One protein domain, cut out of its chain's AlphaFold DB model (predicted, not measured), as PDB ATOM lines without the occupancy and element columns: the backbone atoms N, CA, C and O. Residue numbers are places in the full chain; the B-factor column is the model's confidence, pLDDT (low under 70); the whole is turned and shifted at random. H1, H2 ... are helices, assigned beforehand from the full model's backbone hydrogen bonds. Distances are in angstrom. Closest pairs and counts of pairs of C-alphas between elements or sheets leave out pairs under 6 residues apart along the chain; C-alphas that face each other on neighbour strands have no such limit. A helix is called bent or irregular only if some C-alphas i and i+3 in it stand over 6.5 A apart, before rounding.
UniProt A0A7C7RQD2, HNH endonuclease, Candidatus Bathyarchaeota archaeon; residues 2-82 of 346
ATOM      1  N   GLY A   2      15.037 -37.943 327.771       45.88
ATOM      2  CA  GLY A   2      14.303 -36.834 327.152       45.88
ATOM      3  C   GLY A   2      15.154 -36.138 326.088       45.88
ATOM      4  O   GLY A   2      16.357 -35.966 326.283       45.88
ATOM      5  N   ASN A   3      14.543 -35.767 324.963       54.31
ATOM      6  CA  ASN A   3      15.211 -35.003 323.912       54.31
ATOM      7  C   ASN A   3      15.581 -33.616 324.455       54.31
ATOM      8  O   ASN A   3      14.706 -32.783 324.675       54.31
ATOM      9  N   MET A   4      16.872 -33.367 324.679       58.47
ATOM     10  CA  MET A   4      17.382 -32.046 325.051       58.47
ATOM     11  C   MET A   4      17.671 -31.243 323.780       58.47
ATOM     12  O   MET A   4      18.386 -31.711 322.892       58.47
ATOM     13  N   SER A   5      17.133 -30.028 323.681       62.38
ATOM     14  CA  SER A   5      17.412 -29.098 322.586       62.38
ATOM     15  C   SER A   5      18.439 -28.049 323.029       62.38
ATOM     16  O   SER A   5      18.331 -27.442 324.091       62.38
ATOM     17  N   GLY A   6      19.489 -27.853 322.224       64.81
ATOM     18  CA  GLY A   6      20.505 -26.831 322.489       64.81
ATOM     19  C   GLY A   6      19.979 -25.437 322.152       64.81
ATOM     20  O   GLY A   6      19.656 -25.188 320.989       64.81
ATOM     21  N   LEU A   7      19.912 -24.553 323.153       68.38
ATOM     22  CA  LEU A   7      19.404 -23.186 323.005       68.38
ATOM     23  C   LEU A   7      20.432 -22.256 322.357       68.38
ATOM     24  O   LEU A   7      20.128 -21.624 321.360       68.38
ATOM     25  N   ASP A   8      21.669 -22.220 322.842       71.31
ATOM     26  CA  ASP A   8      22.751 -21.428 322.245       71.31
ATOM     27  C   ASP A   8      23.982 -22.310 321.972       71.31
ATOM     28  O   ASP A   8      24.087 -23.440 322.448       71.31
ATOM     29  N   GLY A   9      24.891 -21.844 321.114       73.69
ATOM     30  CA  GLY A   9      26.111 -22.560 320.745       73.69
ATOM     31  C   GLY A   9      25.891 -23.720 319.770       73.69
ATOM     32  O   GLY A   9      26.868 -24.288 319.290       73.69
ATOM     33  N   ARG A  10      24.643 -24.041 319.392       79.69
ATOM     34  CA  ARG A  10      24.309 -25.160 318.487       79.69
ATOM     35  C   ARG A  10      25.065 -25.097 317.162       79.69
ATOM     36  O   ARG A  10      25.577 -26.119 316.718       79.69
ATOM     37  N   GLN A  11      25.152 -23.921 316.534       78.62
ATOM     38  CA  GLN A  11      25.890 -23.764 315.278       78.62
ATOM     39  C   GLN A  11      27.389 -23.988 315.488       78.62
ATOM     40  O   GLN A  11      27.977 -24.776 314.762       78.62
ATOM     41  N   ARG A  12      27.986 -23.386 316.525       84.12
ATOM     42  CA  ARG A  12      29.415 -23.538 316.856       84.12
ATOM     43  C   ARG A  12      29.777 -24.991 317.175       84.12
ATOM     44  O   ARG A  12      30.725 -25.527 316.613       84.12
ATOM     45  N   LEU A  13      28.979 -25.656 318.007       85.75
ATOM     46  CA  LEU A  13      29.161 -27.065 318.356       85.75
ATOM     47  C   LEU A  13      28.985 -27.978 317.146       85.75
ATOM     48  O   LEU A  13      29.764 -28.902 316.965       85.75
ATOM     49  N   LYS A  14      27.997 -27.710 316.289       85.75
ATOM     50  CA  LYS A  14      27.795 -28.454 315.042       85.75
ATOM     51  C   LYS A  14      28.984 -28.273 314.097       85.75
ATOM     52  O   LYS A  14      29.507 -29.266 313.600       85.75
ATOM     53  N   THR A  15      29.444 -27.040 313.913       87.31
ATOM     54  CA  THR A  15      30.617 -26.720 313.096       87.31
ATOM     55  C   THR A  15      31.855 -27.458 313.595       87.31
ATOM     56  O   THR A  15      32.539 -28.078 312.794       87.31
ATOM     57  N   ILE A  16      32.120 -27.463 314.904       86.25
ATOM     58  CA  ILE A  16      33.300 -28.131 315.466       86.25
ATOM     59  C   ILE A  16      33.108 -29.655 315.480       86.25
ATOM     60  O   ILE A  16      33.839 -30.378 314.813       86.25
ATOM     61  N   LEU A  17      32.110 -30.157 316.210       85.12
ATOM     62  CA  LEU A  17      31.971 -31.582 316.528       85.12
ATOM     63  C   LEU A  17      31.515 -32.434 315.341       85.12
ATOM     64  O   LEU A  17      31.896 -33.595 315.238       85.12
ATOM     65  N   ARG A  18      30.664 -31.886 314.466       84.38
ATOM     66  CA  ARG A  18      30.071 -32.648 313.360       84.38
ATOM     67  C   ARG A  18      30.781 -32.406 312.038       84.38
ATOM     68  O   ARG A  18      30.835 -33.316 311.214       84.38
ATOM     69  N   ASP A  19      31.250 -31.186 311.806       91.25
ATOM     70  CA  ASP A  19      31.750 -30.792 310.492       91.25
ATOM     71  C   ASP A  19      33.293 -30.744 310.471       91.25
ATOM     72  O   ASP A  19      33.890 -31.440 309.656       91.25
ATOM     73  N   PHE A  20      33.950 -30.058 311.412       91.88
ATOM     74  CA  PHE A  20      35.416 -29.958 311.459       91.88
ATOM     75  C   PHE A  20      36.105 -31.284 311.810       91.88
ATOM     76  O   PHE A  20      37.016 -31.701 311.105       91.88
ATOM     77  N   LEU A  21      35.645 -31.988 312.855       90.31
ATOM     78  CA  LEU A  21      36.238 -33.274 313.267       90.31
ATOM     79  C   LEU A  21      36.130 -34.383 312.203       90.31
ATOM     80  O   LEU A  21      36.830 -35.387 312.303       90.31
ATOM     81  N   ASN A  22      35.254 -34.207 311.210       91.38
ATOM     82  CA  ASN A  22      35.043 -35.130 310.093       91.38
ATOM     83  C   ASN A  22      35.592 -34.566 308.770       91.38
ATOM     84  O   ASN A  22      35.076 -34.904 307.707       91.38
ATOM     85  N   ASP A  23      36.572 -33.662 308.841       91.00
ATOM     86  CA  ASP A  23      37.286 -33.091 307.693       91.00
ATOM     87  C   ASP A  23      36.392 -32.420 306.633       91.00
ATOM     88  O   ASP A  23      36.745 -32.355 305.459       91.00
ATOM     89  N   LYS A  24      35.228 -31.872 307.010       91.19
ATOM     90  CA  LYS A  24      34.345 -31.205 306.030       91.19
ATOM     91  C   LYS A  24      34.848 -29.842 305.566       91.19
ATOM     92  O   LYS A  24      34.372 -29.341 304.552       91.19
ATOM     93  N   PHE A  25      35.742 -29.218 306.325       91.81
ATOM     94  CA  PHE A  25      36.427 -27.990 305.935       91.81
ATOM     95  C   PHE A  25      37.786 -27.892 306.649       91.81
ATOM     96  O   PHE A  25      37.908 -28.380 307.777       91.81
ATOM     97  N   PRO A  26      38.794 -27.262 306.024       91.94
ATOM     98  CA  PRO A  26      40.118 -27.101 306.614       91.94
ATOM     99  C   PRO A  26      40.224 -25.841 307.488       91.94
ATOM    100  O   PRO A  26      39.455 -24.886 307.351       91.94
ATOM    101  N   ILE A  27      41.231 -25.804 308.363       89.38
ATOM    102  CA  ILE A  27      41.699 -24.565 308.997       89.38
ATOM    103  C   ILE A  27      42.324 -23.688 307.916       89.38
ATOM    104  O   ILE A  27      43.173 -24.156 307.161       89.38
ATOM    105  N   ASN A  28      41.936 -22.414 307.860       89.94
ATOM    106  CA  ASN A  28      42.454 -21.478 306.872       89.94
ATOM    107  C   ASN A  28      43.629 -20.651 307.448       89.94
ATOM    108  O   ASN A  28      43.424 -19.930 308.433       89.94
ATOM    109  N   PRO A  29      44.822 -20.674 306.815       87.25
ATOM    110  CA  PRO A  29      46.008 -19.911 307.232       87.25
ATOM    111  C   PRO A  29      45.780 -18.413 307.432       87.25
ATOM    112  O   PRO A  29      46.447 -17.776 308.239       87.25
ATOM    113  N   LYS A  30      44.807 -17.835 306.716       88.69
ATOM    114  CA  LYS A  30      44.451 -16.417 306.825       88.69
ATOM    115  C   LYS A  30      43.987 -16.029 308.232       88.69
ATOM    116  O   LYS A  30      44.186 -14.889 308.637       88.69
ATOM    117  N   TYR A  31      43.340 -16.951 308.946       83.94
ATOM    118  CA  TYR A  31      42.794 -16.718 310.289       83.94
ATOM    119  C   TYR A  31      43.593 -17.427 311.391       83.94
ATOM    120  O   TYR A  31      43.450 -17.071 312.558       83.94
ATOM    121  N   SER A  32      44.440 -18.387 311.015       84.12
ATOM    122  CA  SER A  32      45.307 -19.164 311.905       84.12
ATOM    123  C   SER A  32      46.714 -19.255 311.293       84.12
ATOM    124  O   SER A  32      47.051 -20.281 310.694       84.12
ATOM    125  N   PRO A  33      47.520 -18.177 311.380       82.69
ATOM    126  CA  PRO A  33      48.825 -18.069 310.717       82.69
ATOM    127  C   PRO A  33      49.861 -19.085 311.214       82.69
ATOM    128  O   PRO A  33      50.878 -19.295 310.562       82.69
ATOM    129  N   GLU A  34      49.609 -19.744 312.345       84.81
ATOM    130  CA  GLU A  34      50.382 -20.885 312.832       84.81
ATOM    131  C   GLU A  34      50.320 -22.117 311.905       84.81
ATOM    132  O   GLU A  34      51.152 -23.018 312.022       84.81
ATOM    133  N   PHE A  35      49.373 -22.149 310.961       84.06
ATOM    134  CA  PHE A  35      49.297 -23.149 309.899       84.06
ATOM    135  C   PHE A  35      49.701 -22.528 308.559       84.06
ATOM    136  O   PHE A  35      49.033 -21.639 308.042       84.06
ATOM    137  N   ASN A  36      50.769 -23.045 307.945       85.19
ATOM    138  CA  ASN A  36      51.300 -22.539 306.668       85.19
ATOM    139  C   ASN A  36      50.464 -22.939 305.435       85.19
ATOM    140  O   ASN A  36      50.738 -22.484 304.325       85.19
ATOM    141  N   ARG A  37      49.482 -23.828 305.605       89.56
ATOM    142  CA  ARG A  37      48.579 -24.302 304.551       89.56
ATOM    143  C   ARG A  37      47.221 -24.664 305.132       89.56
ATOM    144  O   ARG A  37      47.095 -24.882 306.339       89.56
ATOM    145  N   GLU A  38      46.226 -24.781 304.261       91.06
ATOM    146  CA  GLU A  38      44.951 -25.375 304.643       91.06
ATOM    147  C   GLU A  38      45.179 -26.777 305.217       91.06
ATOM    148  O   GLU A  38      45.861 -27.608 304.608       91.06
ATOM    149  N   THR A  39      44.680 -26.984 306.434       91.25
ATOM    150  CA  THR A  39      44.958 -28.185 307.230       91.25
ATOM    151  C   THR A  39      43.654 -28.762 307.760       91.25
ATOM    152  O   THR A  39      42.907 -28.078 308.465       91.25
ATOM    153  N   TYR A  40      43.374 -30.017 307.422       93.06
ATOM    154  CA  TYR A  40      42.207 -30.753 307.911       93.06
ATOM    155  C   TYR A  40      42.449 -31.324 309.315       93.06
ATOM    156  O   TYR A  40      43.586 -31.418 309.782       93.06
ATOM    157  N   TYR A  41      41.384 -31.715 310.018       91.31
ATOM    158  CA  TYR A  41      41.497 -32.244 311.377       91.31
ATOM    159  C   TYR A  41      42.342 -33.526 311.424       91.31
ATOM    160  O   TYR A  41      43.165 -33.687 312.330       91.31
ATOM    161  N   SER A  42      42.199 -34.415 310.440       91.69
ATOM    162  CA  SER A  42      43.018 -35.632 310.321       91.69
ATOM    163  C   SER A  42      44.511 -35.358 310.124       91.69
ATOM    164  O   SER A  42      45.332 -36.170 310.556       91.69
ATOM    165  N   GLU A  43      44.881 -34.205 309.571       92.44
ATOM    166  CA  GLU A  43      46.271 -33.802 309.333       92.44
ATOM    167  C   GLU A  43      46.923 -33.132 310.553       92.44
ATOM    168  O   GLU A  43      48.129 -32.883 310.558       92.44
ATOM    169  N   LEU A  44      46.150 -32.842 311.606       91.12
ATOM    170  CA  LEU A  44      46.679 -32.192 312.801       91.12
ATOM    171  C   LEU A  44      47.654 -33.098 313.577       91.12
ATOM    172  O   LEU A  44      47.410 -34.305 313.702       91.12
ATOM    173  N   PRO A  45      48.699 -32.519 314.199       92.25
ATOM    174  CA  PRO A  45      49.531 -33.213 315.175       92.25
ATOM    175  C   PRO A  45      48.698 -33.838 316.299       92.25
ATOM    176  O   PRO A  45      47.758 -33.217 316.807       92.25
ATOM    177  N   ASP A  46      49.081 -35.032 316.752       90.69
ATOM    178  CA  ASP A  46      48.327 -35.775 317.771       90.69
ATOM    179  C   ASP A  46      48.169 -35.000 319.084       90.69
ATOM    180  O   ASP A  46      47.118 -35.058 319.722       90.69
ATOM    181  N   ALA A  47      49.160 -34.183 319.450       90.06
ATOM    182  CA  ALA A  47      49.074 -33.291 320.605       90.06
ATOM    183  C   ALA A  47      47.885 -32.309 320.513       90.06
ATOM    184  O   ALA A  47      47.170 -32.103 321.498       90.06
ATOM    185  N   LEU A  48      47.627 -31.734 319.332       88.00
ATOM    186  CA  LEU A  48      46.506 -30.814 319.108       88.00
ATOM    187  C   LEU A  48      45.173 -31.558 319.029       88.00
ATOM    188  O   LEU A  48      44.192 -31.108 319.623       88.00
ATOM    189  N   LYS A  49      45.139 -32.724 318.374       90.44
ATOM    190  CA  LYS A  49      43.947 -33.587 318.356       90.44
ATOM    191  C   LYS A  49      43.518 -33.966 319.770       90.44
ATOM    192  O   LYS A  49      42.333 -33.867 320.089       90.44
ATOM    193  N   ASN A  50      44.475 -34.339 320.619       89.81
ATOM    194  CA  ASN A  50      44.226 -34.681 322.015       89.81
ATOM    195  C   ASN A  50      43.708 -33.478 322.801       89.81
ATOM    196  O   ASN A  50      42.701 -33.614 323.484       89.81
ATOM    197  N   LYS A  51      44.307 -32.292 322.628       90.62
ATOM    198  CA  LYS A  51      43.841 -31.053 323.271       90.62
ATOM    199  C   LYS A  51      42.397 -30.696 322.897       90.62
ATOM    200  O   LYS A  51      41.634 -30.271 323.758       90.62
ATOM    201  N   ILE A  52      42.021 -30.874 321.628       88.19
ATOM    202  CA  ILE A  52      40.649 -30.637 321.153       88.19
ATOM    203  C   ILE A  52      39.690 -31.673 321.758       88.19
ATOM    204  O   ILE A  52      38.630 -31.307 322.257       88.19
ATOM    205  N   ARG A  53      40.066 -32.960 321.757       86.00
ATOM    206  CA  ARG A  53      39.236 -34.054 322.295       86.00
ATOM    207  C   ARG A  53      39.073 -34.001 323.813       86.00
ATOM    208  O   ARG A  53      38.030 -34.398 324.314       86.00
ATOM    209  N   SER A  54      40.079 -33.517 324.536       88.94
ATOM    210  CA  SER A  54      40.045 -33.378 325.993       88.94
ATOM    211  C   SER A  54      39.392 -32.076 326.458       88.94
ATOM    212  O   SER A  54      39.361 -31.809 327.659       88.94
ATOM    213  N   TYR A  55      38.925 -31.225 325.539       88.44
ATOM    214  CA  TYR A  55      38.320 -29.952 325.903       88.44
ATOM    215  C   TYR A  55      36.956 -30.175 326.564       88.44
ATOM    216  O   TYR A  55      36.034 -30.727 325.964       88.44
ATOM    217  N   ILE A  56      36.818 -29.714 327.806       84.25
ATOM    218  CA  ILE A  56      35.574 -29.829 328.567       84.25
ATOM    219  C   ILE A  56      34.643 -28.686 328.166       84.25
ATOM    220  O   ILE A  56      34.952 -27.509 328.356       84.25
ATOM    221  N   ILE A  57      33.477 -29.039 327.628       82.06
ATOM    222  CA  ILE A  57      32.420 -28.083 327.304       82.06
ATOM    223  C   ILE A  57      31.476 -27.999 328.499       82.06
ATOM    224  O   ILE A  57      30.781 -28.960 328.825       82.06
ATOM    225  N   TYR A  58      31.435 -26.835 329.137       79.00
ATOM    226  CA  TYR A  58      30.469 -26.557 330.191       79.00
ATOM    227  C   TYR A  58      29.107 -26.238 329.575       79.00
ATOM    228  O   TYR A  58      28.996 -25.368 328.711       79.00
ATOM    229  N   ALA A  59      28.071 -26.930 330.041       76.50
ATOM    230  CA  ALA A  59      26.692 -26.678 329.653       76.50
ATOM    231  C   ALA A  59      25.856 -26.361 330.895       76.50
ATOM    232  O   ALA A  59      25.954 -27.047 331.912       76.50
ATOM    233  N   ILE A  60      25.016 -25.331 330.793       75.31
ATOM    234  CA  ILE A  60      23.974 -25.045 331.781       75.31
ATOM    235  C   ILE A  60      22.681 -25.647 331.247       75.31
ATOM    236  O   ILE A  60      22.236 -25.309 330.151       75.31
ATOM    237  N   VAL A  61      22.094 -26.555 332.020       75.62
ATOM    238  CA  VAL A  61      20.842 -27.221 331.664       75.62
ATOM    239  C   VAL A  61      19.696 -26.529 332.385       75.62
ATOM    240  O   VAL A  61      19.667 -26.483 333.614       75.62
ATOM    241  N   PHE A  62      18.743 -26.010 331.615       68.81
ATOM    242  CA  PHE A  62      17.494 -25.474 332.140       68.81
ATOM    243  C   PHE A  62      16.409 -26.548 332.066       68.81
ATOM    244  O   PHE A  62      16.174 -27.123 331.006       68.81
ATOM    245  N   TYR A  63      15.730 -26.790 333.185       69.25
ATOM    246  CA  TYR A  63      14.539 -27.633 333.238       69.25
ATOM    247  C   TYR A  63      13.315 -26.714 333.233       69.25
ATOM    248  O   TYR A  63      12.925 -26.197 334.277       69.25
ATOM    249  N   THR A  64      12.753 -26.456 332.054       62.97
ATOM    250  CA  THR A  64      11.496 -25.710 331.893       62.97
ATOM    251  C   THR A  64      10.511 -26.537 331.075       62.97
ATOM    252  O   THR A  64      10.912 -27.260 330.167       62.97
ATOM    253  N   THR A  65       9.228 -26.459 331.427       57.38
ATOM    254  CA  THR A  65       8.122 -27.125 330.722       57.38
ATOM    255  C   THR A  65       7.351 -26.173 329.808       57.38
ATOM    256  O   THR A  65       6.426 -26.609 329.132       57.38
ATOM    257  N   GLU A  66       7.702 -24.883 329.794       71.75
ATOM    258  CA  GLU A  66       7.007 -23.854 329.020       71.75
ATOM    259  C   GLU A  66       7.880 -23.358 327.854       71.75
ATOM    260  O   GLU A  66       8.965 -22.793 328.047       71.75
ATOM    261  N   ASP A  67       7.384 -23.538 326.626       71.19
ATOM    262  CA  ASP A  67       8.060 -23.116 325.390       71.19
ATOM    263  C   ASP A  67       8.274 -21.594 325.334       71.19
ATOM    264  O   ASP A  67       9.294 -21.115 324.834       71.19
ATOM    265  N   GLU A  68       7.354 -20.813 325.909       70.06
ATOM    266  CA  GLU A  68       7.444 -19.350 325.942       70.06
ATOM    267  C   GLU A  68       8.646 -18.864 326.771       70.06
ATOM    268  O   GLU A  68       9.374 -17.957 326.357       70.06
ATOM    269  N   GLU A  69       8.900 -19.487 327.925       66.62
ATOM    270  CA  GLU A  69      10.072 -19.194 328.757       66.62
ATOM    271  C   GLU A  69      11.371 -19.610 328.053       66.62
ATOM    272  O   GLU A  69      12.358 -18.872 328.076       66.62
ATOM    273  N   THR A  70      11.355 -20.736 327.337       71.44
ATOM    274  CA  THR A  70      12.491 -21.212 326.534       71.44
ATOM    275  C   THR A  70      12.866 -20.220 325.427       71.44
ATOM    276  O   THR A  70      14.035 -19.846 325.293       71.44
ATOM    277  N   CYS A  71      11.877 -19.727 324.676       68.94
ATOM    278  CA  CYS A  71      12.068 -18.701 323.650       68.94
ATOM    279  C   CYS A  71      12.611 -17.391 324.235       68.94
ATOM    280  O   CYS A  71      13.493 -16.774 323.642       68.94
ATOM    281  N   LYS A  72      12.148 -16.975 325.420       69.50
ATOM    282  CA  LYS A  72      12.666 -15.773 326.096       69.50
ATOM    283  C   LYS A  72      14.117 -15.940 326.535       69.50
ATOM    284  O   LYS A  72      14.898 -15.010 326.357       69.50
ATOM    285  N   ILE A  73      14.488 -17.093 327.094       72.44
ATOM    286  CA  ILE A  73      15.885 -17.391 327.450       72.44
ATOM    287  C   ILE A  73      16.761 -17.337 326.196       72.44
ATOM    288  O   ILE A  73      17.806 -16.690 326.212       72.44
ATOM    289  N   PHE A  74      16.308 -17.952 325.103       71.88
ATOM    290  CA  PHE A  74      17.006 -17.925 323.819       71.88
ATOM    291  C   PHE A  74      17.197 -16.499 323.286       71.88
ATOM    292  O   PHE A  74      18.326 -16.101 323.005       71.88
ATOM    293  N   LEU A  75      16.121 -15.707 323.211       70.38
ATOM    294  CA  LEU A  75      16.187 -14.319 322.751       70.38
ATOM    295  C   LEU A  75      17.114 -13.482 323.634       70.38
ATOM    296  O   LEU A  75      17.947 -12.758 323.113       70.38
ATOM    297  N   ARG A  76      17.074 -13.635 324.963       72.00
ATOM    298  CA  ARG A  76      17.995 -12.920 325.866       72.00
ATOM    299  C   ARG A  76      19.454 -13.297 325.662       72.00
ATOM    300  O   ARG A  76      20.307 -12.421 325.765       72.00
ATOM    301  N   LEU A  77      19.739 -14.573 325.404       73.81
ATOM    302  CA  LEU A  77      21.097 -15.034 325.115       73.81
ATOM    303  C   LEU A  77      21.628 -14.429 323.809       73.81
ATOM    304  O   LEU A  77      22.798 -14.068 323.758       73.81
ATOM    305  N   GLN A  78      20.779 -14.283 322.787       67.38
ATOM    306  CA  GLN A  78      21.173 -13.702 321.498       67.38
ATOM    307  C   GLN A  78      21.216 -12.166 321.518       67.38
ATOM    308  O   GLN A  78      22.137 -11.565 320.975       67.38
ATOM    309  N   GLU A  79      20.232 -11.526 322.146       70.12
ATOM    310  CA  GLU A  79      20.041 -10.069 322.127       70.12
ATOM    311  C   GLU A  79      20.744  -9.350 323.289       70.12
ATOM    312  O   GLU A  79      20.812  -8.123 323.307       70.12
ATOM    313  N   GLY A  80      21.248 -10.082 324.289       65.31
ATOM    314  CA  GLY A  80      21.929  -9.498 325.448       65.31
ATOM    315  C   GLY A  80      21.025  -8.634 326.337       65.31
ATOM    316  O   GLY A  80      21.512  -7.724 327.010       65.31
ATOM    317  N   LEU A  81      19.708  -8.882 326.343       67.81
ATOM    318  CA  LEU A  81      18.749  -8.051 327.075       67.81
ATOM    319  C   LEU A  81      19.061  -8.032 328.586       67.81
ATOM    320  O   LEU A  81      19.077  -9.092 329.227       67.81
ATOM    321  N   PRO A  82      19.240  -6.848 329.198       73.88
ATOM    322  CA  PRO A  82      19.528  -6.752 330.620       73.88
ATOM    323  C   PRO A  82      18.327  -7.196 331.463       73.88
ATOM    324  O   PRO A  82      17.159  -6.995 331.109       73.88
TER     325      PRO A  82
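This is residues 2 to 82 of the 346 residues of the protein "HNH endonuclease" of Candidatus Bathyarchaeota archaeon (UniProt A0A7C7RQD2). An open, elongated chain has two helices, H1 and the short H2, near each other, with the long loop of residues 23 to 45 at one end; residues 54 to 66 run from H2 to a separate helix, H3, at the other end. The printed part has 81 residues with three named helices, in the order H1, H2, H3, and no named strand. It is all helix by class, though under half of its residues are in named elements. It is loose, with a radius of gyration of the C-alphas of 17.0 A, and spans 48 by 27 by 20 A.

H1, residues 10 to 22, is near H2, residues 46 to 53, with 6 pairs of C-alphas within 10 A. H3, residues 67 to 79, is apart from both. Every O i to N i+4 pair is within hydrogen-bond range in H2 and H3, and 6 of 9 in H1.

H1 begins at C-alpha 10 (24.309, -25.160, 318.487) and is 16.9 A long; H2 is 10.3 A. H3, 18.0 A, ends at C-alpha 79 (20.041, -10.069, 322.127). H1 is neither bent nor irregular, but only just: C-alphas 17 and 20 are 6.3 A apart.

The farthest C-alphas, of Asn 36 and Thr 65, are 49.6 A apart. Both links are long, residues 64 to 69 stand free, of which 67 to 69 belong to H3, and the printed part has no cut. Mean pLDDT of the printed part is 80.1; 16 residues are under 70, among them residues 2 to 7 and 62 to 65.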